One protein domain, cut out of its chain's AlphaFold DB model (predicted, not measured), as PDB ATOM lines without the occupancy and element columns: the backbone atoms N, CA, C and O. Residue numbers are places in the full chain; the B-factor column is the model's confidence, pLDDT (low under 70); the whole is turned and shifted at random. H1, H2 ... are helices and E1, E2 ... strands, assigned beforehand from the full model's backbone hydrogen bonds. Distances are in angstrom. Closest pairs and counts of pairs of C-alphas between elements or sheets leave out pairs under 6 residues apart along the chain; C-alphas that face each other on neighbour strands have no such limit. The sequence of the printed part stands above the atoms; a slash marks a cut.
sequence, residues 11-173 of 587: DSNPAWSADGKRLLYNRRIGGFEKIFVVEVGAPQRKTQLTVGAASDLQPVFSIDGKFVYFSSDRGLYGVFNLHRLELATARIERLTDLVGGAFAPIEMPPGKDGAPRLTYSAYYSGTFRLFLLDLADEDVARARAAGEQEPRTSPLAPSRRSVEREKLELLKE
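What this domain is: This is residues 11 to 173 of the 587 residues of the protein "Omp85 domain-containing protein" of Acidobacteria bacterium (UniProt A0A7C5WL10). Three small, strongly twisted sheets stand in a row, partly face to face: E1 to E4 make one end, E5 to E8 the middle layer, and E9 to E11 the other end. Helix H1 packs at the E8 edge of the middle sheet, and residues 159 to 173, with helix H2, stick out from this body as a free arm. You are reading 163 residues with eleven named strands and then two named helices, E1 to E11 followed by H1 and H2, a mixed class of helices and strands; each sheet is antiparallel, in the orders E1 E2 E3 E4, E5 E6 E7 E8 and E9 E10 E11. The whole is compact, with a radius of gyration of the C-alphas of 16.5 A, and its spans of 59 by 39 by 37 A make it only just elongated.

How they stand to each other: Begin at E1, residues 11 to 16, and go on through E2, residues 22 to 29, E3, residues 32 to 39, and E4, residues 42 to 48: this is a meander, each strand the antiparallel neighbour of the one before. Look across E1 and E2 for N 12 and O 26 at 2.9 A, across E2 and E3 for N 25 and O 36 at 3.0 A, and across E3 and E4 for N 37 and O 47 at 2.9 A, each within hydrogen-bond range. The next meander is E5, residues 56 to 61, E6, residues 67 to 72, E7, residues 81 to 86, and E8, residues 92 to 94. Here N 57 and O 71 are 2.8 A apart, N 70 and O 83 are 3.0 A apart, and N 84 and O 93 are 2.9 A apart. The two sheets are face to face, with best planes 38 degrees apart; the closest C-alphas of E1 and E5 are those of Asn 13 and Gln 58, 5.3 A apart. The third meander is E9, residues 102 to 108, E10, residues 117 to 124, and E11, residues 127 to 134, with N 103 and O 121 at 2.8 A and N 118 and O 133 at 2.8 A. It is face to face with the second sheet, their best planes 40 degrees apart, and the arrangement is a stack of sheets, that is, sheets face to face in turn; the closest C-alphas of E6 and E9 are those of Ser 71 and Phe 103, at 5.4 A. H1, residues 138 to 147, is on the second sheet but only just at the sheet's level, with a height over the sheet of 3.5 A; the closest C-alphas of E8 and H1 are those of Arg 94 and Arg 144, at 4.9 A. H2, residues 160 to 172, is apart from H1. In H1 and H2 every O i to N i+4 pair is within hydrogen-bond range.

Where its parts are: Find C-alpha 11 at (-22.531, 13.002, 11.473), where E1 begins. E2 runs 20.6 A and E3 22.7 A. E5 and E6 measure 14.0 and 14.8 A, E7 16.3 A, and E9 16.2 A. E10, 19.4 A long, bends by 60 degrees at residue 121, and E11 runs 21.8 A to C-alpha 134 at (-41.304, 34.964, 3.725). H1 is 14.1 A long, and H2 runs 18.2 A to C-alpha 172 at (-59.201, -5.837, -5.828).

The domain as a whole: The two C-alphas farthest apart are those of Gly 126 and Glu 173, at 61.5 A. Without residues 159 to 173, the body spans 43 by 36 by 32 A. The printed part has no cut, and its one long link, 12 residues, joins H1 to H2. The mean pLDDT of the printed part is 80.1; 33 residues are under 70, among them residues 149 to 168, and H2 has a mean of 57.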
ATOM      1  N   ASP A  11     -21.286  12.303  11.155       88.12
ATOM      2  CA  ASP A  11     -22.531  13.002  11.473       88.12
ATOM      3  C   ASP A  11     -22.258  14.472  11.829       88.12
ATOM      4  O   ASP A  11     -21.293  14.792  12.526       88.12
ATOM      5  N   SER A  12     -23.087  15.393  11.335       92.56
ATOM      6  CA  SER A  12     -22.932  16.837  11.566       92.56
ATOM      7  C   SER A  12     -24.263  17.599  11.500       92.56
ATOM      8  O   SER A  12     -25.294  17.041  11.132       92.56
ATOM      9  N   ASN A  13     -24.228  18.883  11.876       95.00
ATOM     10  CA  ASN A  13     -25.369  19.810  11.918       95.00
ATOM     11  C   ASN A  13     -26.600  19.259  12.674       95.00
ATOM     12  O   ASN A  13     -27.660  19.089  12.067       95.00
ATOM     13  N   PRO A  14     -26.469  18.965  13.984       94.94
ATOM     14  CA  PRO A  14     -27.586  18.498  14.793       94.94
ATOM     15  C   PRO A  14     -28.672  19.574  14.943       94.94
ATOM     16  O   PRO A  14     -28.353  20.742  15.177       94.94
ATOM     17  N   ALA A  15     -29.943  19.178  14.889       94.25
ATOM     18  CA  ALA A  15     -31.082  20.038  15.198       94.25
ATOM     19  C   ALA A  15     -32.170  19.269  15.955       94.25
ATOM     20  O   ALA A  15     -32.655  18.233  15.502       94.25
ATOM     21  N   TRP A  16     -32.548  19.782  17.122       90.50
ATOM     22  CA  TRP A  16     -33.545  19.160  17.987       90.50
ATOM     23  C   TRP A  16     -34.964  19.453  17.508       90.50
ATOM     24  O   TRP A  16     -35.255  20.553  17.034       90.50
ATOM     25  N   SER A  17     -35.855  18.477  17.664       85.19
ATOM     26  CA  SER A  17     -37.293  18.738  17.658       85.19
ATOM     27  C   SER A  17     -37.685  19.564  18.885       85.19
ATOM     28  O   SER A  17     -37.031  19.501  19.927       85.19
ATOM     29  N   ALA A  18     -38.775  20.328  18.776       80.94
ATOM     30  CA  ALA A  18     -39.267  21.165  19.873       80.94
ATOM     31  C   ALA A  18     -39.640  20.352  21.131       80.94
ATOM     32  O   ALA A  18     -39.492  20.844  22.246       80.94
ATOM     33  N   ASP A  19     -40.067  19.098  20.947       77.00
ATOM     34  CA  ASP A  19     -40.389  18.145  22.018       77.00
ATOM     35  C   ASP A  19     -39.154  17.484  22.671       77.00
ATOM     36  O   ASP A  19     -39.296  16.740  23.640       77.00
ATOM     37  N   GLY A  20     -37.945  17.704  22.138       84.31
ATOM     38  CA  GLY A  20     -36.704  17.096  22.623       84.31
ATOM     39  C   GLY A  20     -36.589  15.576  22.424       84.31
ATOM     40  O   GLY A  20     -35.623  14.978  22.890       84.31
ATOM     41  N   LYS A  21     -37.538  14.920  21.745       83.69
ATOM     42  CA  LYS A  21     -37.542  13.457  21.551       83.69
ATOM     43  C   LYS A  21     -36.747  13.010  20.329       83.69
ATOM     44  O   LYS A  21     -36.318  11.854  20.265       83.69
ATOM     45  N   ARG A  22     -36.562  13.896  19.349       85.06
ATOM     46  CA  ARG A  22     -35.938  13.601  18.057       85.06
ATOM     47  C   ARG A  22     -34.794  14.561  17.764       85.06
ATOM     48  O   ARG A  22     -34.849  15.752  18.058       85.06
ATOM     49  N   LEU A  23     -33.767  14.029  17.114       92.19
ATOM     50  CA  LEU A  23     -32.608  14.788  16.668       92.19
ATOM     51  C   LEU A  23     -32.411  14.586  15.167       92.19
ATOM     52  O   LEU A  23     -32.170  13.463  14.722       92.19
ATOM     53  N   LEU A  24     -32.500  15.667  14.394       94.31
ATOM     54  CA  LEU A  24     -32.046  15.708  13.008       94.31
ATOM     55  C   LEU A  24     -30.534  15.867  12.965       94.31
ATOM     56  O   LEU A  24     -29.951  16.548  13.802       94.31
ATOM     57  N   TYR A  25     -29.913  15.282  11.956       93.88
ATOM     58  CA  TYR A  25     -28.508  15.481  11.620       93.88
ATOM     59  C   TYR A  25     -28.312  15.146  10.145       93.88
ATOM     60  O   TYR A  25     -29.144  14.458   9.547       93.88
ATOM     61  N   ASN A  26     -27.226  15.618   9.533       92.56
ATOM     62  CA  ASN A  26     -26.788  15.052   8.263       92.56
ATOM     63  C   ASN A  26     -25.622  14.087   8.451       92.56
ATOM     64  O   ASN A  26     -24.745  14.294   9.287       92.56
ATOM     65  N   ARG A  27     -25.638  13.043   7.631       85.81
ATOM     66  CA  ARG A  27     -24.692  11.940   7.603       85.81
ATOM     67  C   ARG A  27     -24.100  11.790   6.216       85.81
ATOM     68  O   ARG A  27     -24.839  11.765   5.225       85.81
ATOM     69  N   ARG A  28     -22.791  11.558   6.140       79.62
ATOM     70  CA  ARG A  28     -22.126  11.279   4.866       79.62
ATOM     71  C   ARG A  28     -22.306   9.822   4.424       79.62
ATOM     72  O   ARG A  28     -21.706   8.917   4.999       79.62
ATOM     73  N   ILE A  29     -23.065   9.600   3.350       65.75
ATOM     74  CA  ILE A  29     -23.296   8.286   2.724       65.75
ATOM     75  C   ILE A  29     -22.962   8.353   1.233       65.75
ATOM     76  O   ILE A  29     -23.476   9.196   0.500       65.75
ATOM     77  N   GLY A  30     -22.094   7.451   0.761       56.06
ATOM     78  CA  GLY A  30     -21.768   7.347  -0.670       56.06
ATOM     79  C   GLY A  30     -21.153   8.621  -1.263       56.06
ATOM     80  O   GLY A  30     -21.331   8.897  -2.445       56.06
ATOM     81  N   GLY A  31     -20.465   9.418  -0.439       58.47
ATOM     82  CA  GLY A  31     -19.860  10.691  -0.836       58.47
ATOM     83  C   GLY A  31     -20.774  11.914  -0.718       58.47
ATOM     84  O   GLY A  31     -20.250  13.022  -0.796       58.47
ATOM     85  N   PHE A  32     -22.071  11.725  -0.457       71.12
ATOM     86  CA  PHE A  32     -23.071  12.786  -0.313       71.12
ATOM     87  C   PHE A  32     -23.548  12.917   1.130       71.12
ATOM     88  O   PHE A  32     -23.527  11.951   1.889       71.12
ATOM     89  N   GLU A  33     -24.021  14.100   1.491       84.94
ATOM     90  CA  GLU A  33     -24.612  14.363   2.805       84.94
ATOM     91  C   GLU A  33     -26.121  14.119   2.756       84.94
ATOM     92  O   GLU A  33     -26.781  14.491   1.781       84.94
ATOM     93  N   LYS A  34     -26.663  13.438   3.767       86.56
ATOM     94  CA  LYS A  34     -28.066  13.005   3.825       86.56
ATOM     95  C   LYS A  34     -28.673  13.288   5.169       86.56
ATOM     96  O   LYS A  34     -28.007  13.100   6.173       86.56
ATOM     97  N   ILE A  35     -29.945  13.661   5.187       90.75
ATOM     98  CA  ILE A  35     -30.637  13.985   6.431       90.75
ATOM     99  C   ILE A  35     -31.128  12.696   7.076       90.75
ATOM    100  O   ILE A  35     -31.733  11.852   6.411       90.75
ATOM    101  N   PHE A  36     -30.876  12.571   8.369       88.19
ATOM    102  CA  PHE A  36     -31.339  11.504   9.235       88.19
ATOM    103  C   PHE A  36     -32.039  12.091  10.453       88.19
ATOM    104  O   PHE A  36     -31.787  13.233  10.838       88.19
ATOM    105  N   VAL A  37     -32.894  11.282  11.068       89.44
ATOM    106  CA  VAL A  37     -33.468  11.532  12.387       89.44
ATOM    107  C   VAL A  37     -33.184  10.343  13.301       89.44
ATOM    108  O   VAL A  37     -33.229   9.195  12.856       89.44
ATOM    109  N   VAL A  38     -32.874  10.611  14.567       87.25
ATOM    110  CA  VAL A  38     -32.734   9.598  15.622       87.25
ATOM    111  C   VAL A  38     -33.670   9.916  16.785       87.25
ATOM    112  O   VAL A  38     -33.849  11.083  17.139       87.25
ATOM    113  N   GLU A  39     -34.280   8.880  17.359       84.38
ATOM    114  CA  GLU A  39     -35.046   8.979  18.604       84.38
ATOM    115  C   GLU A  39     -34.098   8.909  19.803       84.38
ATOM    116  O   GLU A  39     -33.327   7.964  19.949       84.38
ATOM    117  N   VAL A  40     -34.162   9.895  20.693       82.56
ATOM    118  CA  VAL A  40     -33.182  10.053  21.783       82.56
ATOM    119  C   VAL A  40     -33.316   8.943  22.831       82.56
ATOM    120  O   VAL A  40     -32.317   8.462  23.351       82.56
ATOM    121  N   GLY A  41     -34.540   8.465  23.083       79.50
ATOM    122  CA  GLY A  41     -34.796   7.306  23.950       79.50
ATOM    123  C   GLY A  41     -34.490   5.947  23.304       79.50
ATOM    124  O   GLY A  41     -34.522   4.924  23.983       79.50
ATOM    125  N   ALA A  42     -34.198   5.924  22.003       78.44
ATOM    126  CA  ALA A  42     -33.916   4.716  21.241       78.44
ATOM    127  C   ALA A  42     -32.846   5.009  20.173       78.44
ATOM    128  O   ALA A  42     -33.144   4.940  18.980       78.44
ATOM    129  N   PRO A  43     -31.586   5.297  20.558       76.94
ATOM    130  CA  PRO A  43     -30.539   5.755  19.633       76.94
ATOM    131  C   PRO A  43     -30.214   4.758  18.508       76.94
ATOM    132  O   PRO A  43     -29.651   5.123  17.478       76.94
ATOM    133  N   GLN A  44     -30.618   3.494  18.660       72.62
ATOM    134  CA  GLN A  44     -30.519   2.471  17.616       72.62
ATOM    135  C   GLN A  44     -31.545   2.653  16.481       72.62
ATOM    136  O   GLN A  44     -31.360   2.125  15.384       72.62
ATOM    137  N   ARG A  45     -32.620   3.413  16.709       73.62
ATOM    138  CA  ARG A  45     -33.686   3.685  15.744       73.62
ATOM    139  C   ARG A  45     -33.388   4.979  14.987       73.62
ATOM    140  O   ARG A  45     -33.771   6.074  15.392       73.62
ATOM    141  N   LYS A  46     -32.687   4.830  13.862       77.44
ATOM    142  CA  LYS A  46     -32.314   5.923  12.952       77.44
ATOM    143  C   LYS A  46     -33.108   5.810  11.660       77.44
ATOM    144  O   LYS A  46     -33.139   4.744  11.050       77.44
ATOM    145  N   THR A  47     -33.685   6.916  11.208       79.50
ATOM    146  CA  THR A  47     -34.450   6.971   9.959       79.50
ATOM    147  C   THR A  47     -33.781   7.932   8.991       79.50
ATOM    148  O   THR A  47     -33.540   9.092   9.321       79.50
ATOM    149  N   GLN A  48     -33.483   7.459   7.782       81.88
ATOM    150  CA  GLN A  48     -33.000   8.308   6.698       81.88
ATOM    151  C   GLN A  48     -34.175   9.092   6.104       81.88
ATOM    152  O   GLN A  48     -35.175   8.495   5.726       81.88
ATOM    153  N   LEU A  49     -34.056  10.415   5.982       80.75
ATOM    154  CA  LEU A  49     -35.109  11.290   5.450       80.75
ATOM    155  C   LEU A  49     -34.879  11.695   3.988       80.75
ATOM    156  O   LEU A  49     -35.838  11.998   3.275       80.75
ATOM    157  N   THR A  50     -33.633  11.674   3.503       79.94
ATOM    158  CA  THR A  50     -33.306  12.001   2.104       79.94
ATOM    159  C   THR A  50     -32.373  10.979   1.458       79.94
ATOM    160  O   THR A  50     -31.547  10.362   2.123       79.94
ATOM    161  N   VAL A  51     -32.487  10.783   0.138       72.75
ATOM    162  CA  VAL A  51     -31.668   9.846  -0.669       72.75
ATOM    163  C   VAL A  51     -31.176  10.514  -1.961       72.75
ATOM    164  O   VAL A  51     -31.363  11.714  -2.157       72.75
ATOM    165  N   GLY A  52     -30.489   9.781  -2.843       66.88
ATOM    166  CA  GLY A  52     -30.084  10.259  -4.174       66.88
ATOM    167  C   GLY A  52     -28.700  10.919  -4.239       66.88
ATOM    168  O   GLY A  52     -27.926  10.858  -3.292       66.88
ATOM    169  N   ALA A  53     -28.392  11.562  -5.366       70.56
ATOM    170  CA  ALA A  53     -27.061  12.103  -5.686       70.56
ATOM    171  C   ALA A  53     -26.908  13.619  -5.422       70.56
ATOM    172  O   ALA A  53     -26.142  14.289  -6.107       70.56
ATOM    173  N   ALA A  54     -27.678  14.152  -4.473       75.31
ATOM    174  CA  ALA A  54     -27.563  15.524  -3.970       75.31
ATOM    175  C   ALA A  54     -27.024  15.521  -2.531       75.31
ATOM    176  O   ALA A  54     -27.255  14.560  -1.804       75.31
ATOM    177  N   SER A  55     -26.342  16.569  -2.096       82.94
ATOM    178  CA  SER A  55     -25.990  16.788  -0.693       82.94
ATOM    179  C   SER A  55     -27.081  17.611  -0.014       82.94
ATOM    180  O   SER A  55     -27.371  18.724  -0.447       82.94
ATOM    181  N   ASP A  56     -27.662  17.073   1.055       90.44
ATOM    182  CA  ASP A  56     -28.683  17.715   1.883       90.44
ATOM    183  C   ASP A  56     -28.090  18.019   3.269       90.44
ATOM    184  O   ASP A  56     -27.617  17.120   3.964       90.44
ATOM    185  N   LEU A  57     -28.080  19.296   3.653       94.88
ATOM    186  CA  LEU A  57     -27.315  19.833   4.778       94.88
ATOM    187  C   LEU A  57     -28.169  20.695   5.699       94.88
ATOM    188  O   LEU A  57     -29.130  21.323   5.253       94.88
ATOM    189  N   GLN A  58     -27.702  20.833   6.943       97.19
ATOM    190  CA  GLN A  58     -28.209  21.813   7.911       97.19
ATOM    191  C   GLN A  58     -29.735  21.720   8.086       97.19
ATOM    192  O   GLN A  58     -30.440  22.698   7.819       97.19
ATOM    193  N   PRO A  59     -30.249  20.529   8.445       96.94
ATOM    194  CA  PRO A  59     -31.674  20.328   8.619       96.94
ATOM    195  C   PRO A  59     -32.175  21.040   9.877       96.94
ATOM    196  O   PRO A  59     -31.488  21.057  10.893       96.94
ATOM    197  N   VAL A  60     -33.392  21.568   9.830       96.75
ATOM    198  CA  VAL A  60     -34.135  22.049  11.000       96.75
ATOM    199  C   VAL A  60     -35.593  21.621  10.885       96.75
ATOM    200  O   VAL A  60     -36.147  21.600   9.784       96.75
ATOM    201  N   PHE A  61     -36.220  21.277  12.008       92.81
ATOM    202  CA  PHE A  61     -37.667  21.078  12.042       92.81
ATOM    203  C   PHE A  61     -38.388  22.411  11.852       92.81
ATOM    204  O   PHE A  61     -37.891  23.457  12.278       92.81
ATOM    205  N   SER A  62     -39.571  22.363  11.248       90.44
ATOM    206  CA  SER A  62     -40.534  23.439  11.418       90.44
ATOM    207  C   SER A  62     -41.100  23.446  12.842       90.44
ATOM    208  O   SER A  62     -41.147  22.416  13.515       90.44
ATOM    209  N   ILE A  63     -41.554  24.609  13.299       86.25
ATOM    210  CA  ILE A  63     -42.181  24.852  14.600       86.25
ATOM    211  C   ILE A  63     -43.419  23.966  14.772       86.25
ATOM    212  O   ILE A  63     -43.659  23.459  15.863       86.25
ATOM    213  N   ASP A  64     -44.182  23.752  13.696       80.06
ATOM    214  CA  ASP A  64     -45.358  22.875  13.689       80.06
ATOM    215  C   ASP A  64     -45.017  21.379  13.554       80.06
ATOM    216  O   ASP A  64     -45.915  20.542  13.543       80.06
ATOM    217  N   GLY A  65     -43.733  21.032  13.411       83.06
ATOM    218  CA  GLY A  65     -43.258  19.661  13.260       83.06
ATOM    219  C   GLY A  65     -43.642  18.974  11.945       83.06
ATOM    220  O   GLY A  65     -43.340  17.794  11.790       83.06
ATOM    221  N   LYS A  66     -44.283  19.665  10.992       83.62
ATOM    222  CA  LYS A  66     -44.760  19.072   9.725       83.62
ATOM    223  C   LYS A  66     -43.697  19.024   8.634       83.62
ATOM    224  O   LYS A  66     -43.785  18.205   7.714       83.62
ATOM    225  N   PHE A  67     -42.696  19.893   8.719       89.50
ATOM    226  CA  PHE A  67     -41.667  20.056   7.706       89.50
ATOM    227  C   PHE A  67     -40.261  19.927   8.289       89.50
ATOM    228  O   PHE A  67     -40.003  20.172   9.466       89.50
ATOM    229  N   VAL A  68     -39.323  19.590   7.410       93.75
ATOM    230  CA  VAL A  68     -37.889  19.770   7.634       93.75
ATOM    231  C   VAL A  68     -37.376  20.757   6.600       93.75
ATOM    232  O   VAL A  68     -37.469  20.490   5.401       93.75
ATOM    233  N   TYR A  69     -36.825  21.886   7.043       97.19
ATOM    234  CA  TYR A  69     -36.119  22.828   6.179       97.19
ATOM    235  C   TYR A  69     -34.644  22.473   6.121       97.19
ATOM    236  O   TYR A  69     -34.051  22.091   7.125       97.19
ATOM    237  N   PHE A  70     -34.036  22.591   4.948       97.31
ATOM    238  CA  PHE A  70     -32.633  22.234   4.764       97.31
ATOM    239  C   PHE A  70     -32.049  22.868   3.506       97.31
ATOM    240  O   PHE A  70     -32.767  23.382   2.647       97.31
ATOM    241  N   SER A  71     -30.729  22.813   3.386       97.25
ATOM    242  CA  SER A  71     -29.998  23.293   2.212       97.25
ATOM    243  C   SER A  71     -29.665  22.113   1.313       97.25
ATOM    244  O   SER A  71     -29.139  21.113   1.792       97.25
ATOM    245  N   SER A  72     -29.946  22.207   0.017       93.88
ATOM    246  CA  SER A  72     -29.673  21.119  -0.923       93.88
ATOM    247  C   SER A  72     -29.077  21.633  -2.217       93.88
ATOM    248  O   SER A  72     -29.583  22.600  -2.787       93.88
ATOM    249  N   ASP A  73     -28.021  20.971  -2.692       86.38
ATOM    250  CA  ASP A  73     -27.447  21.193  -4.025       86.38
ATOM    251  C   ASP A  73     -28.257  20.502  -5.138       86.38
ATOM    252  O   ASP A  73     -27.841  20.509  -6.303       86.38
ATOM    253  N   ARG A  74     -29.430  19.934  -4.804       80.38
ATOM    254  CA  ARG A  74     -30.330  19.358  -5.801       80.38
ATOM    255  C   ARG A  74     -30.717  20.407  -6.837       80.38
ATOM    256  O   ARG A  74     -31.042  21.551  -6.521       80.38
ATOM    257  N   GLY A  75     -30.643  19.988  -8.094       65.25
ATOM    258  CA  GLY A  75     -30.915  20.827  -9.251       65.25
ATOM    259  C   GLY A  75     -29.814  20.767 -10.298       65.25
ATOM    260  O   GLY A  75     -28.727  20.233 -10.087       65.25
ATOM    261  N   LEU A  76     -30.105  21.342 -11.463       52.78
ATOM    262  CA  LEU A  76     -29.259  21.255 -12.657       52.78
ATOM    263  C   LEU A  76     -27.845  21.848 -12.466       52.78
ATOM    264  O   LEU A  76     -26.922  21.492 -13.195       52.78
ATOM    265  N   TYR A  77     -27.677  22.764 -11.506       56.59
ATOM    266  CA  TYR A  77     -26.458  23.564 -11.342       56.59
ATOM    267  C   TYR A  77     -25.610  23.207 -10.115       56.59
ATOM    268  O   TYR A  77     -24.509  23.741 -10.002       56.59
ATOM    269  N   GLY A  78     -26.076  22.325  -9.221       65.75
ATOM    270  CA  GLY A  78     -25.332  21.967  -8.005       65.75
ATOM    271  C   GLY A  78     -25.142  23.132  -7.026       65.75
ATOM    272  O   GLY A  78     -24.143  23.180  -6.314       65.75
ATOM    273  N   VAL A  79     -26.045  24.119  -7.047       79.12
ATOM    274  CA  VAL A  79     -25.997  25.287  -6.156       79.12
ATOM    275  C   VAL A  79     -26.967  25.058  -5.008       79.12
ATOM    276  O   VAL A  79     -28.157  24.853  -5.245       79.12
ATOM    277  N   PHE A  80     -26.460  25.136  -3.777       89.19
ATOM    278  CA  PHE A  80     -27.268  24.955  -2.576       89.19
ATOM    279  C   PHE A  80     -28.418  25.953  -2.515       89.19
ATOM    280  O   PHE A  80     -28.199  27.157  -2.515       89.19
ATOM    281  N   ASN A  81     -29.642  25.460  -2.441       94.50
ATOM    282  CA  ASN A  81     -30.828  26.269  -2.208       94.50
ATOM    283  C   ASN A  81     -31.606  25.714  -1.022       94.50
ATOM    284  O   ASN A  81     -31.454  24.542  -0.665       94.50
ATOM    285  N   LEU A  82     -32.449  26.548  -0.418       96.75
ATOM    286  CA  LEU A  82     -33.329  26.084   0.642       96.75
ATOM    287  C   LEU A  82     -34.417  25.202   0.050       96.75
ATOM    288  O   LEU A  82     -34.986  25.510  -0.998       96.75
ATOM    289  N   HIS A  83     -34.704  24.118   0.747       95.38
ATOM    290  CA  HIS A  83     -35.776  23.192   0.444       95.38
ATOM    291  C   HIS A  83     -36.563  22.901   1.715       95.38
ATOM    292  O   HIS A  83     -36.056  23.074   2.825       95.38
ATOM    293  N   ARG A  84     -37.794  22.429   1.539       93.88
ATOM    294  CA  ARG A  84     -38.572  21.786   2.595       93.88
ATOM    295  C   ARG A  84     -38.917  20.360   2.208       93.88
ATOM    296  O   ARG A  84     -39.210  20.100   1.043       93.88
ATOM    297  N   LEU A  85     -38.884  19.466   3.184       88.44
ATOM    298  CA  LEU A  85     -39.427  18.115   3.130       88.44
ATOM    299  C   LEU A  85     -40.687  18.108   3.987       88.44
ATOM    300  O   LEU A  85     -40.609  18.406   5.172       88.44
ATOM    301  N   GLU A  86     -41.826  17.778   3.400       84.38
ATOM    302  CA  GLU A  86     -43.055  17.503   4.141       84.38
ATOM    303  C   GLU A  86     -42.985  16.085   4.709       84.38
ATOM    304  O   GLU A  86     -42.811  15.136   3.950       84.38
ATOM    305  N   LEU A  87     -43.082  15.922   6.029       77.81
ATOM    306  CA  LEU A  87     -42.860  14.621   6.670       77.81
ATOM    307  C   LEU A  87     -43.988  13.619   6.395       77.81
ATOM    308  O   LEU A  87     -43.710  12.430   6.277       77.81
ATOM    309  N   ALA A  88     -45.224  14.097   6.232       70.06
ATOM    310  CA  ALA A  88     -46.384  13.245   5.964       70.06
ATOM    311  C   ALA A  88     -46.368  12.645   4.548       70.06
ATOM    312  O   ALA A  88     -46.681  11.477   4.355       70.06
ATOM    313  N   THR A  89     -45.990  13.442   3.546       66.12
ATOM    314  CA  THR A  89     -46.036  13.038   2.126       66.12
ATOM    315  C   THR A  89     -44.663  12.683   1.562       66.12
ATOM    316  O   THR A  89     -44.547  12.224   0.422       66.12
ATOM    317  N   ALA A  90     -43.607  12.980   2.323       69.25
ATOM    318  CA  ALA A  90     -42.212  12.961   1.904       69.25
ATOM    319  C   ALA A  90     -41.921  13.778   0.631       69.25
ATOM    320  O   ALA A  90     -40.931  13.553  -0.082       69.25
ATOM    321  N   ARG A  91     -42.780  14.759   0.331       77.25
ATOM    322  CA  ARG A  91     -42.604  15.670  -0.792       77.25
ATOM    323  C   ARG A  91     -41.515  16.681  -0.469       77.25
ATOM    324  O   ARG A  91     -41.527  17.330   0.572       77.25
ATOM    325  N   ILE A  92     -40.598  16.849  -1.415       82.25
ATOM    326  CA  ILE A  92     -39.546  17.859  -1.352       82.25
ATOM    327  C   ILE A  92     -39.896  19.010  -2.289       82.25
ATOM    328  O   ILE A  92     -40.222  18.786  -3.456       82.25
ATOM    329  N   GLU A  93     -39.767  20.238  -1.795       90.75
ATOM    330  CA  GLU A  93     -39.982  21.462  -2.562       90.75
ATOM    331  C   GLU A  93     -38.842  22.452  -2.365       90.75
ATOM    332  O   GLU A  93     -38.330  22.618  -1.259       90.75
ATOM    333  N   ARG A  94     -38.470  23.146  -3.439       92.62
ATOM    334  CA  ARG A  94     -37.493  24.231  -3.407       92.62
ATOM    335  C   ARG A  94     -38.137  25.529  -2.919       92.62
ATOM    336  O   ARG A  94     -39.246  25.856  -3.323       92.62
ATOM    337  N   LEU A  95     -37.421  26.274  -2.079       95.50
ATOM    338  CA  LEU A  95     -37.865  27.540  -1.488       95.50
ATOM    339  C   LEU A  95     -37.072  28.756  -1.982       95.50
ATOM    340  O   LEU A  95     -37.582  29.868  -1.921       95.50
ATOM    341  N   THR A  96     -35.852  28.566  -2.489       94.00
ATOM    342  CA  THR A  96     -35.032  29.649  -3.058       94.00
ATOM    343  C   THR A  96     -34.449  29.262  -4.412       94.00
ATOM    344  O   THR A  96     -34.221  28.086  -4.679       94.00
ATOM    345  N   ASP A  97     -34.161  30.255  -5.255       89.44
ATOM    346  CA  ASP A  97     -33.484  30.081  -6.551       89.44
ATOM    347  C   ASP A  97     -32.289  31.045  -6.678       89.44
ATOM    348  O   ASP A  97     -32.228  31.929  -7.536       89.44
ATOM    349  N   LEU A  98     -31.342  30.923  -5.745       86.19
ATOM    350  CA  LEU A  98     -30.158  31.771  -5.658       86.19
ATOM    351  C   LEU A  98     -28.973  31.169  -6.413       86.19
ATOM    352  O   LEU A  98     -28.672  29.983  -6.316       86.19
ATOM    353  N   VAL A  99     -28.226  32.040  -7.096       80.75
ATOM    354  CA  VAL A  99     -27.004  31.680  -7.838       80.75
ATOM    355  C   VAL A  99     -25.773  31.575  -6.925       80.75
ATOM    356  O   VAL A  99     -24.822  30.871  -7.255       80.75
ATOM    357  N   GLY A 100     -25.772  32.291  -5.793       77.50
ATOM    358  CA  GLY A 100     -24.691  32.253  -4.795       77.50
ATOM    359  C   GLY A 100     -24.869  31.177  -3.720       77.50
ATOM    360  O   GLY A 100     -23.923  30.845  -3.013       77.50
ATOM    361  N   GLY A 101     -26.070  30.616  -3.630       87.81
ATOM    362  CA  GLY A 101     -26.445  29.589  -2.674       87.81
ATOM    363  C   GLY A 101     -27.005  30.112  -1.346       87.81
ATOM    364  O   GLY A 101     -26.699  31.232  -0.927       87.81
ATOM    365  N   ALA A 102     -27.836  29.282  -0.717       94.94
ATOM    366  CA  ALA A 102     -28.543  29.513   0.539       94.94
ATOM    367  C   ALA A 102     -28.288  28.357   1.520       94.94
ATOM    368  O   ALA A 102     -28.282  27.193   1.116       94.94
ATOM    369  N   PHE A 103     -28.071  28.699   2.789       95.81
ATOM    370  CA  PHE A 103     -27.534  27.817   3.821       95.81
ATOM    371  C   PHE A 103     -28.173  28.084   5.184       95.81
ATOM    372  O   PHE A 103     -28.586  29.209   5.464       95.81
ATOM    373  N   ALA A 104     -28.154  27.073   6.051       96.25
ATOM    374  CA  ALA A 104     -28.552  27.138   7.457       96.25
ATOM    375  C   ALA A 104     -29.916  27.824   7.671       96.25
ATOM    376  O   ALA A 104     -29.969  28.888   8.294       96.25
ATOM    377  N   PRO A 105     -31.009  27.262   7.115       97.06
ATOM    378  CA  PRO A 105     -32.338  27.785   7.376       97.06
ATOM    379  C   PRO A 105     -32.678  27.641   8.860       97.06
ATOM    380  O   PRO A 105     -32.391  26.616   9.469       97.06
ATOM    381  N   ILE A 106     -33.323  28.654   9.426       94.88
ATOM    382  CA  ILE A 106     -33.932  28.620  10.755       94.88
ATOM    383  C   ILE A 106     -35.317  29.236  10.625       94.88
ATOM    384  O   ILE A 106     -35.449  30.372  10.158       94.88
ATOM    385  N   GLU A 107     -36.347  28.495  11.023       92.00
ATOM    386  CA  GLU A 107     -37.701  29.030  11.033       92.00
ATOM    387  C   GLU A 107     -37.887  30.043  12.161       92.00
ATOM    388  O   GLU A 107     -37.439  29.864  13.291       92.00
ATOM    389  N   MET A 108     -38.549  31.137  11.815       88.69
ATOM    390  CA  MET A 108     -38.940  32.206  12.712       88.69
ATOM    391  C   MET A 108     -40.451  32.147  12.930       88.69
ATOM    392  O   MET A 108     -41.182  31.728  12.026       88.69
ATOM    393  N   PRO A 109     -40.945  32.670  14.066       80.38
ATOM    394  CA  PRO A 109     -42.371  32.872  14.262       80.38
ATOM    395  C   PRO A 109     -43.008  33.599  13.065       80.38
ATOM    396  O   PRO A 109     -42.371  34.498  12.479       80.38
ATOM    397  N   PRO A 110     -44.250  33.234  12.700       80.88
ATOM    398  CA  PRO A 110     -44.909  33.764  11.516       80.88
ATOM    399  C   PRO A 110     -44.986  35.296  11.523       80.88
ATOM    400  O   PRO A 110     -44.912  35.953  12.567       80.88
ATOM    401  N   GLY A 111     -45.057  35.878  10.326       68.62
ATOM    402  CA  GLY A 111     -45.268  37.317  10.149       68.62
ATOM    403  C   GLY A 111     -46.688  37.748  10.533       68.62
ATOM    404  O   GLY A 111     -47.496  36.942  10.990       68.62
ATOM    405  N   LYS A 112     -47.031  39.022  10.296       69.44
ATOM    406  CA  LYS A 112     -48.417  39.515  10.474       69.44
ATOM    407  C   LYS A 112     -49.434  38.741   9.628       69.44
ATOM    408  O   LYS A 112     -50.608  38.692   9.979       69.44
ATOM    409  N   ASP A 113     -48.951  38.115   8.564       71.62
ATOM    410  CA  ASP A 113     -49.742  37.473   7.522       71.62
ATOM    411  C   ASP A 113     -49.960  35.975   7.826       71.62
ATOM    412  O   ASP A 113     -50.525  35.244   7.019       71.62
ATOM    413  N   GLY A 114     -49.487  35.496   8.985       77.69
ATOM    414  CA  GLY A 114     -49.636  34.112   9.448       77.69
ATOM    415  C   GLY A 114     -48.710  33.099   8.766       77.69
ATOM    416  O   GLY A 114     -48.552  31.990   9.272       77.69
ATOM    417  N   ALA A 115     -48.055  33.472   7.663       80.50
ATOM    418  CA  ALA A 115     -47.098  32.619   6.971       80.50
ATOM    419  C   ALA A 115     -45.787  32.461   7.769       80.50
ATOM    420  O   ALA A 115     -45.299  33.442   8.354       80.50
ATOM    421  N   PRO A 116     -45.185  31.254   7.791       86.25
ATOM    422  CA  PRO A 116     -43.881  31.069   8.400       86.25
ATOM    423  C   PRO A 116     -42.796  31.823   7.634       86.25
ATOM    424  O   PRO A 116     -42.879  32.027   6.420       86.25
ATOM    425  N   ARG A 117     -41.747  32.224   8.351       93.38
ATOM    426  CA  ARG A 117     -40.598  32.935   7.782       93.38
ATOM    427  C   ARG A 117     -39.325  32.168   8.082       93.38
ATOM    428  O   ARG A 117     -39.195  31.611   9.164       93.38
ATOM    429  N   LEU A 118     -38.361  32.183   7.169       95.31
ATOM    430  CA  LEU A 118     -37.050  31.568   7.373       95.31
ATOM    431  C   LEU A 118     -35.968  32.638   7.435       95.31
ATOM    432  O   LEU A 118     -35.899  33.516   6.579       95.31
ATOM    433  N   THR A 119     -35.073  32.537   8.411       96.50
ATOM    434  CA  THR A 119     -33.763  33.187   8.323       96.50
ATOM    435  C   THR A 119     -32.761  32.220   7.727       96.50
ATOM    436  O   THR A 119     -32.844  31.018   7.955       96.50
ATOM    437  N   TYR A 120     -31.840  32.728   6.918       96.81
ATOM    438  CA  TYR A 120     -30.834  31.895   6.272       96.81
ATOM    439  C   TYR A 120     -29.592  32.704   5.913       96.81
ATOM    440  O   TYR A 120     -29.642  33.923   5.743       96.81
ATOM    441  N   SER A 121     -28.463  32.017   5.779       96.75
ATOM    442  CA  SER A 121     -27.227  32.591   5.260       96.75
ATOM    443  C   SER A 121     -27.177  32.430   3.746       96.75
ATOM    444  O   SER A 121     -27.403  31.339   3.229       96.75
ATOM    445  N   ALA A 122     -26.846  33.487   3.011       93.25
ATOM    446  CA  ALA A 122     -26.674  33.403   1.563       93.25
ATOM    447  C   ALA A 122     -25.424  34.138   1.099       93.25
ATOM    448  O   ALA A 122     -25.053  35.185   1.644       93.25
ATOM    449  N   TYR A 123     -24.782  33.611   0.057       80.06
ATOM    450  CA  TYR A 123     -23.648  34.289  -0.555       80.06
ATOM    451  C   TYR A 123     -24.144  35.383  -1.500       80.06
ATOM    452  O   TYR A 123     -24.594  35.128  -2.619       80.06
ATOM    453  N   TYR A 124     -24.023  36.633  -1.060       77.38
ATOM    454  CA  TYR A 124     -24.452  37.791  -1.831       77.38
ATOM    455  C   TYR A 124     -23.365  38.859  -1.855       77.38
ATOM    456  O   TYR A 124     -22.763  39.210  -0.842       77.38
ATOM    457  N   SER A 125     -23.102  39.425  -3.030       72.69
ATOM    458  CA  SER A 125     -22.122  40.504  -3.199       72.69
ATOM    459  C   SER A 125     -20.737  40.230  -2.575       72.69
ATOM    460  O   SER A 125     -20.129  41.123  -1.980       72.69
ATOM    461  N   GLY A 126     -20.242  38.994  -2.704       61.56
ATOM    462  CA  GLY A 126     -18.889  38.606  -2.296       61.56
ATOM    463  C   GLY A 126     -18.729  38.204  -0.827       61.56
ATOM    464  O   GLY A 126     -17.600  38.018  -0.380       61.56
ATOM    465  N   THR A 127     -19.811  38.113  -0.051       71.19
ATOM    466  CA  THR A 127     -19.775  37.701   1.361       71.19
ATOM    467  C   THR A 127     -21.057  36.974   1.744       71.19
ATOM    468  O   THR A 127     -22.111  37.237   1.166       71.19
ATOM    469  N   PHE A 128     -20.978  36.098   2.743       81.19
ATOM    470  CA  PHE A 128     -22.174  35.573   3.390       81.19
ATOM    471  C   PHE A 128     -22.842  36.677   4.211       81.19
ATOM    472  O   PHE A 128     -22.159  37.459   4.879       81.19
ATOM    473  N   ARG A 129     -24.167  36.771   4.102       89.06
ATOM    474  CA  ARG A 129     -25.025  37.623   4.931       89.06
ATOM    475  C   ARG A 129     -26.256  36.832   5.349       89.06
ATOM    476  O   ARG A 129     -26.586  35.840   4.706       89.06
ATOM    477  N   LEU A 130     -26.919  37.305   6.398       94.38
ATOM    478  CA  LEU A 130     -28.207  36.784   6.834       94.38
ATOM    479  C   LEU A 130     -29.334  37.466   6.060       94.38
ATOM    480  O   LEU A 130     -29.307  38.681   5.853       94.38
ATOM    481  N   PHE A 131     -30.309  36.671   5.649       93.62
ATOM    482  CA  PHE A 131     -31.492  37.087   4.914       93.62
ATOM    483  C   PHE A 131     -32.739  36.543   5.601       93.62
ATOM    484  O   PHE A 131     -32.683  35.521   6.284       93.62
ATOM    485  N   LEU A 132     -33.854  37.239   5.402       93.38
ATOM    486  CA  LEU A 132     -35.186  36.810   5.809       93.38
ATOM    487  C   LEU A 132     -35.966  36.430   4.546       93.38
ATOM    488  O   LEU A 132     -35.952  37.182   3.574       93.38
ATOM    489  N   LEU A 133     -36.613  35.271   4.564       93.25
ATOM    490  CA  LEU A 133     -37.503  34.770   3.523       93.25
ATOM    491  C   LEU A 133     -38.909  34.646   4.101       93.25
ATOM    492  O   LEU A 133     -39.085  33.990   5.127       93.25
ATOM    493  N   ASP A 134     -39.897  35.234   3.438       91.94
ATOM    494  CA  ASP A 134     -41.304  34.964   3.725       91.94
ATOM    495  C   ASP A 134     -41.787  33.805   2.843       91.94
ATOM    496  O   ASP A 134     -41.605  33.837   1.626       91.94
ATOM    497  N   LEU A 135     -42.364  32.754   3.433       90.12
ATOM    498  CA  LEU A 135     -42.810  31.590   2.661       90.12
ATOM    499  C   LEU A 135     -44.072  31.850   1.827       90.12
ATOM    500  O   LEU A 135     -44.408  31.003   0.990       90.12
ATOM    501  N   ALA A 136     -44.745  32.986   2.034       86.88
ATOM    502  CA  ALA A 136     -45.841  33.459   1.193       86.88
ATOM    503  C   ALA A 136     -45.378  34.301  -0.013       86.88
ATOM    504  O   ALA A 136     -46.206  34.641  -0.857       86.88
ATOM    505  N   ASP A 137     -44.085  34.624  -0.120       86.75
ATOM    506  CA  ASP A 137     -43.555  35.463  -1.199       86.75
ATOM    507  C   ASP A 137     -43.717  34.798  -2.584       86.75
ATOM    508  O   ASP A 137     -43.526  33.586  -2.757       86.75
ATOM    509  N   GLU A 138     -44.011  35.598  -3.611       87.88
ATOM    510  CA  GLU A 138     -44.041  35.148  -5.004       87.88
ATOM    511  C   GLU A 138     -42.704  34.547  -5.453       87.88
ATOM    512  O   GLU A 138     -42.682  33.642  -6.294       87.88
ATOM    513  N   ASP A 139     -41.580  35.016  -4.902       86.38
ATOM    514  CA  ASP A 139     -40.265  34.433  -5.175       86.38
ATOM    515  C   ASP A 139     -40.180  32.963  -4.747       86.38
ATOM    516  O   ASP A 139     -39.551  32.156  -5.439       86.38
ATOM    517  N   VAL A 140     -40.872  32.581  -3.670       91.56
ATOM    518  CA  VAL A 140     -40.962  31.185  -3.228       91.56
ATOM    519  C   VAL A 140     -41.818  30.377  -4.195       91.56
ATOM    520  O   VAL A 140     -41.449  29.256  -4.547       91.56
ATOM    521  N   ALA A 141     -42.923  30.935  -4.699       88.75
ATOM    522  CA  ALA A 141     -43.732  30.278  -5.727       88.75
ATOM    523  C   ALA A 141     -42.931  30.050  -7.025       88.75
ATOM    524  O   ALA A 141     -42.952  28.949  -7.582       88.75
ATOM    525  N   ARG A 142     -42.149  31.048  -7.465       86.25
ATOM    526  CA  ARG A 142     -41.220  30.922  -8.603       86.25
ATOM    527  C   ARG A 142     -40.156  29.852  -8.356       86.25
ATOM    528  O   ARG A 142     -39.878  29.051  -9.250       86.25
ATOM    529  N   ALA A 143     -39.576  29.815  -7.156       89.19
ATOM    530  CA  ALA A 143     -38.575  28.822  -6.781       89.19
ATOM    531  C   ALA A 143     -39.151  27.397  -6.749       89.19
ATOM    532  O   ALA A 143     -38.505  26.474  -7.249       89.19
ATOM    533  N   ARG A 144     -40.379  27.219  -6.240       90.06
ATOM    534  CA  ARG A 144     -41.100  25.936  -6.264       90.06
ATOM    535  C   ARG A 144     -41.323  25.455  -7.692       90.06
ATOM    536  O   ARG A 144     -40.952  24.325  -7.991       90.06
ATOM    537  N   ALA A 145     -41.832  26.321  -8.570       86.38
ATOM    538  CA  ALA A 145     -42.045  26.004  -9.983       86.38
ATOM    539  C   ALA A 145     -40.733  25.614 -10.692       86.38
ATOM    540  O   ALA A 145     -40.680  24.628 -11.424       86.38
ATOM    541  N   ALA A 146     -39.638  26.336 -10.428       81.31
ATOM    542  CA  ALA A 146     -38.318  25.984 -10.955       81.31
ATOM    543  C   ALA A 146     -37.814  24.621 -10.437       81.31
ATOM    544  O   ALA A 146     -37.112  23.908 -11.156       81.31
ATOM    545  N   GLY A 147     -38.175  24.260  -9.201       78.25
ATOM    546  CA  GLY A 147     -37.821  23.001  -8.547       78.25
ATOM    547  C   GLY A 147     -38.672  21.790  -8.958       78.25
ATOM    548  O   GLY A 147     -38.333  20.666  -8.598       78.25
ATOM    549  N   GLU A 148     -39.754  21.961  -9.723       77.88
ATOM    550  CA  GLU A 148     -40.632  20.841 -10.112       77.88
ATOM    551  C   GLU A 148     -39.930  19.784 -10.973       77.88
ATOM    552  O   GLU A 148     -40.308  18.612 -10.948       77.88
ATOM    553  N   GLN A 149     -38.891  20.186 -11.708       66.62
ATOM    554  CA  GLN A 149     -38.091  19.300 -12.559       66.62
ATOM    555  C   GLN A 149     -37.018  18.522 -11.779       66.62
ATOM    556  O   GLN A 149     -36.261  17.744 -12.364       66.62
ATOM    557  N   GLU A 150     -36.906  18.742 -10.470       68.94
ATOM    558  CA  GLU A 150     -35.837  18.167  -9.662       68.94
ATOM    559  C   GLU A 150     -36.157  16.747  -9.204       68.94
ATOM    560  O   GLU A 150     -37.316  16.406  -8.954       68.94
ATOM    561  N   PRO A 151     -35.133  15.888  -9.056       60.78
ATOM    562  CA  PRO A 151     -35.334  14.559  -8.506       60.78
ATOM    563  C   PRO A 151     -35.948  14.639  -7.100       60.78
ATOM    564  O   PRO A 151     -35.318  15.134  -6.162       60.78
ATOM    565  N   ARG A 152     -37.166  14.109  -6.942       64.81
ATOM    566  CA  ARG A 152     -37.817  13.920  -5.639       64.81
ATOM    567  C   ARG A 152     -37.211  12.685  -4.975       64.81
ATOM    568  O   ARG A 152     -37.572  11.563  -5.314       64.81
ATOM    569  N   THR A 153     -36.234  12.874  -4.095       62.81
ATOM    570  CA  THR A 153     -35.466  11.768  -3.503       62.81
ATOM    571  C   THR A 153     -35.564  11.762  -1.975       62.81
ATOM    572  O   THR A 153     -34.649  12.209  -1.284       62.81
ATOM    573  N   SER A 154     -36.660  11.203  -1.453       47.00
ATOM    574  CA  SER A 154     -36.828  10.800  -0.048       47.00
ATOM    575  C   SER A 154     -37.174   9.304   0.002       47.00
ATOM    576  O   SER A 154     -37.959   8.861  -0.834       47.00
ATOM    577  N   PRO A 155     -36.604   8.504   0.921       42.19
ATOM    578  CA  PRO A 155     -36.973   7.097   1.074       42.19
ATOM    579  C   PRO A 155     -38.343   6.930   1.752       42.19
ATOM    580  O   PRO A 155     -38.918   5.852   1.674       42.19
ATOM    581  N   LEU A 156     -38.861   7.994   2.379       42.12
ATOM    582  CA  LEU A 156     -40.226   8.075   2.902       42.12
ATOM    583  C   LEU A 156     -41.248   8.381   1.798       42.12
ATOM    584  O   LEU A 156     -42.445   8.255   2.021       42.12
ATOM    585  N   ALA A 157     -40.794   8.790   0.606       39.78
ATOM    586  CA  ALA A 157     -41.692   8.974  -0.520       39.78
ATOM    587  C   ALA A 157     -42.112   7.593  -1.004       39.78
ATOM    588  O   ALA A 157     -41.238   6.817  -1.417       39.78
ATOM    589  N   PRO A 158     -43.416   7.263  -0.997       37.03
ATOM    590  CA  PRO A 158     -43.847   6.045  -1.636       37.03
ATOM    591  C   PRO A 158     -43.364   6.094  -3.080       37.03
ATOM    592  O   PRO A 158     -43.585   7.065  -3.814       37.03
ATOM    593  N   SER A 159     -42.660   5.045  -3.505       38.44
ATOM    594  CA  SER A 159     -42.430   4.867  -4.929       38.44
ATOM    595  C   SER A 159     -43.802   4.931  -5.605       38.44
ATOM    596  O   SER A 159     -44.762   4.362  -5.090       38.44
ATOM    597  N   ARG A 160     -43.928   5.593  -6.758       39.97
ATOM    598  CA  ARG A 160     -45.206   5.627  -7.501       39.97
ATOM    599  C   ARG A 160     -45.825   4.221  -7.650       39.97
ATOM    600  O   ARG A 160     -47.033   4.074  -7.641       39.97
ATOM    601  N   ARG A 161     -44.967   3.190  -7.674       35.53
ATOM    602  CA  ARG A 161     -45.303   1.761  -7.699       35.53
ATOM    603  C   ARG A 161     -45.876   1.172  -6.405       35.53
ATOM    604  O   ARG A 161     -46.585   0.182  -6.511       35.53
ATOM    605  N   SER A 162     -45.543   1.674  -5.215       42.31
ATOM    606  CA  SER A 162     -46.012   1.090  -3.944       42.31
ATOM    607  C   SER A 162     -47.425   1.549  -3.603       42.31
ATOM    608  O   SER A 162     -48.266   0.702  -3.334       42.31
ATOM    609  N   VAL A 163     -47.719   2.846  -3.752       45.53
ATOM    610  CA  VAL A 163     -49.082   3.385  -3.576       45.53
ATOM    611  C   VAL A 163     -50.026   2.894  -4.669       45.53
ATOM    612  O   VAL A 163     -51.159   2.537  -4.373       45.53
ATOM    613  N   GLU A 164     -49.568   2.778  -5.924       50.19
ATOM    614  CA  GLU A 164     -50.387   2.148  -6.970       50.19
ATOM    615  C   GLU A 164     -50.688   0.681  -6.658       50.19
ATOM    616  O   GLU A 164     -51.787   0.229  -6.948       50.19
ATOM    617  N   ARG A 165     -49.748  -0.062  -6.060       51.25
ATOM    618  CA  ARG A 165     -49.937  -1.479  -5.726       51.25
ATOM    619  C   ARG A 165     -50.918  -1.678  -4.575       51.25
ATOM    620  O   ARG A 165     -51.768  -2.549  -4.685       51.25
ATOM    621  N   GLU A 166     -50.809  -0.875  -3.526       57.28
ATOM    622  CA  GLU A 166     -51.699  -0.907  -2.360       57.28
ATOM    623  C   GLU A 166     -53.109  -0.424  -2.724       57.28
ATOM    624  O   GLU A 166     -54.087  -1.107  -2.433       57.28
ATOM    625  N   LYS A 167     -53.215   0.646  -3.527       63.75
ATOM    626  CA  LYS A 167     -54.480   1.058  -4.155       63.75
ATOM    627  C   LYS A 167     -55.068  -0.062  -5.023       63.75
ATOM    628  O   LYS A 167     -56.264  -0.319  -4.961       63.75
ATOM    629  N   LEU A 168     -54.249  -0.767  -5.811       62.69
ATOM    630  CA  LEU A 168     -54.691  -1.914  -6.618       62.69
ATOM    631  C   LEU A 168     -55.108  -3.128  -5.783       62.69
ATOM    632  O   LEU A 168     -55.928  -3.903  -6.262       62.69
ATOM    633  N   GLU A 169     -54.528  -3.353  -4.605       71.00
ATOM    634  CA  GLU A 169     -54.927  -4.442  -3.708       71.00
ATOM    635  C   GLU A 169     -56.253  -4.119  -3.016       71.00
ATOM    636  O   GLU A 169     -57.174  -4.927  -3.103       71.00
ATOM    637  N   LEU A 170     -56.419  -2.902  -2.495       71.81
ATOM    638  CA  LEU A 170     -57.678  -2.452  -1.894       71.81
ATOM    639  C   LEU A 170     -58.832  -2.398  -2.919       71.81
ATOM    640  O   LEU A 170     -59.936  -2.858  -2.637       71.81
ATOM    641  N   LEU A 171     -58.573  -1.952  -4.156       74.00
ATOM    642  CA  LEU A 171     -59.561  -2.014  -5.246       74.00
ATOM    643  C   LEU A 171     -59.897  -3.459  -5.667       74.00
ATOM    644  O   LEU A 171     -61.018  -3.741  -6.087       74.00
ATOM    645  N   LYS A 172     -58.948  -4.404  -5.565       77.00
ATOM    646  CA  LYS A 172     -59.201  -5.837  -5.828       77.00
ATOM    647  C   LYS A 172     -60.026  -6.504  -4.732       77.00
ATOM    648  O   LYS A 172     -60.681  -7.504  -5.014       77.00
ATOM    649  N   GLU A 173     -60.007  -5.959  -3.521       78.62
ATOM    650  CA  GLU A 173     -60.865  -6.376  -2.408       78.62
ATOM    651  C   GLU A 173     -62.311  -5.869  -2.551       78.62
ATOM    652  O   GLU A 173     -63.167  -6.210  -1.736       78.62
TER     653      GLU A 173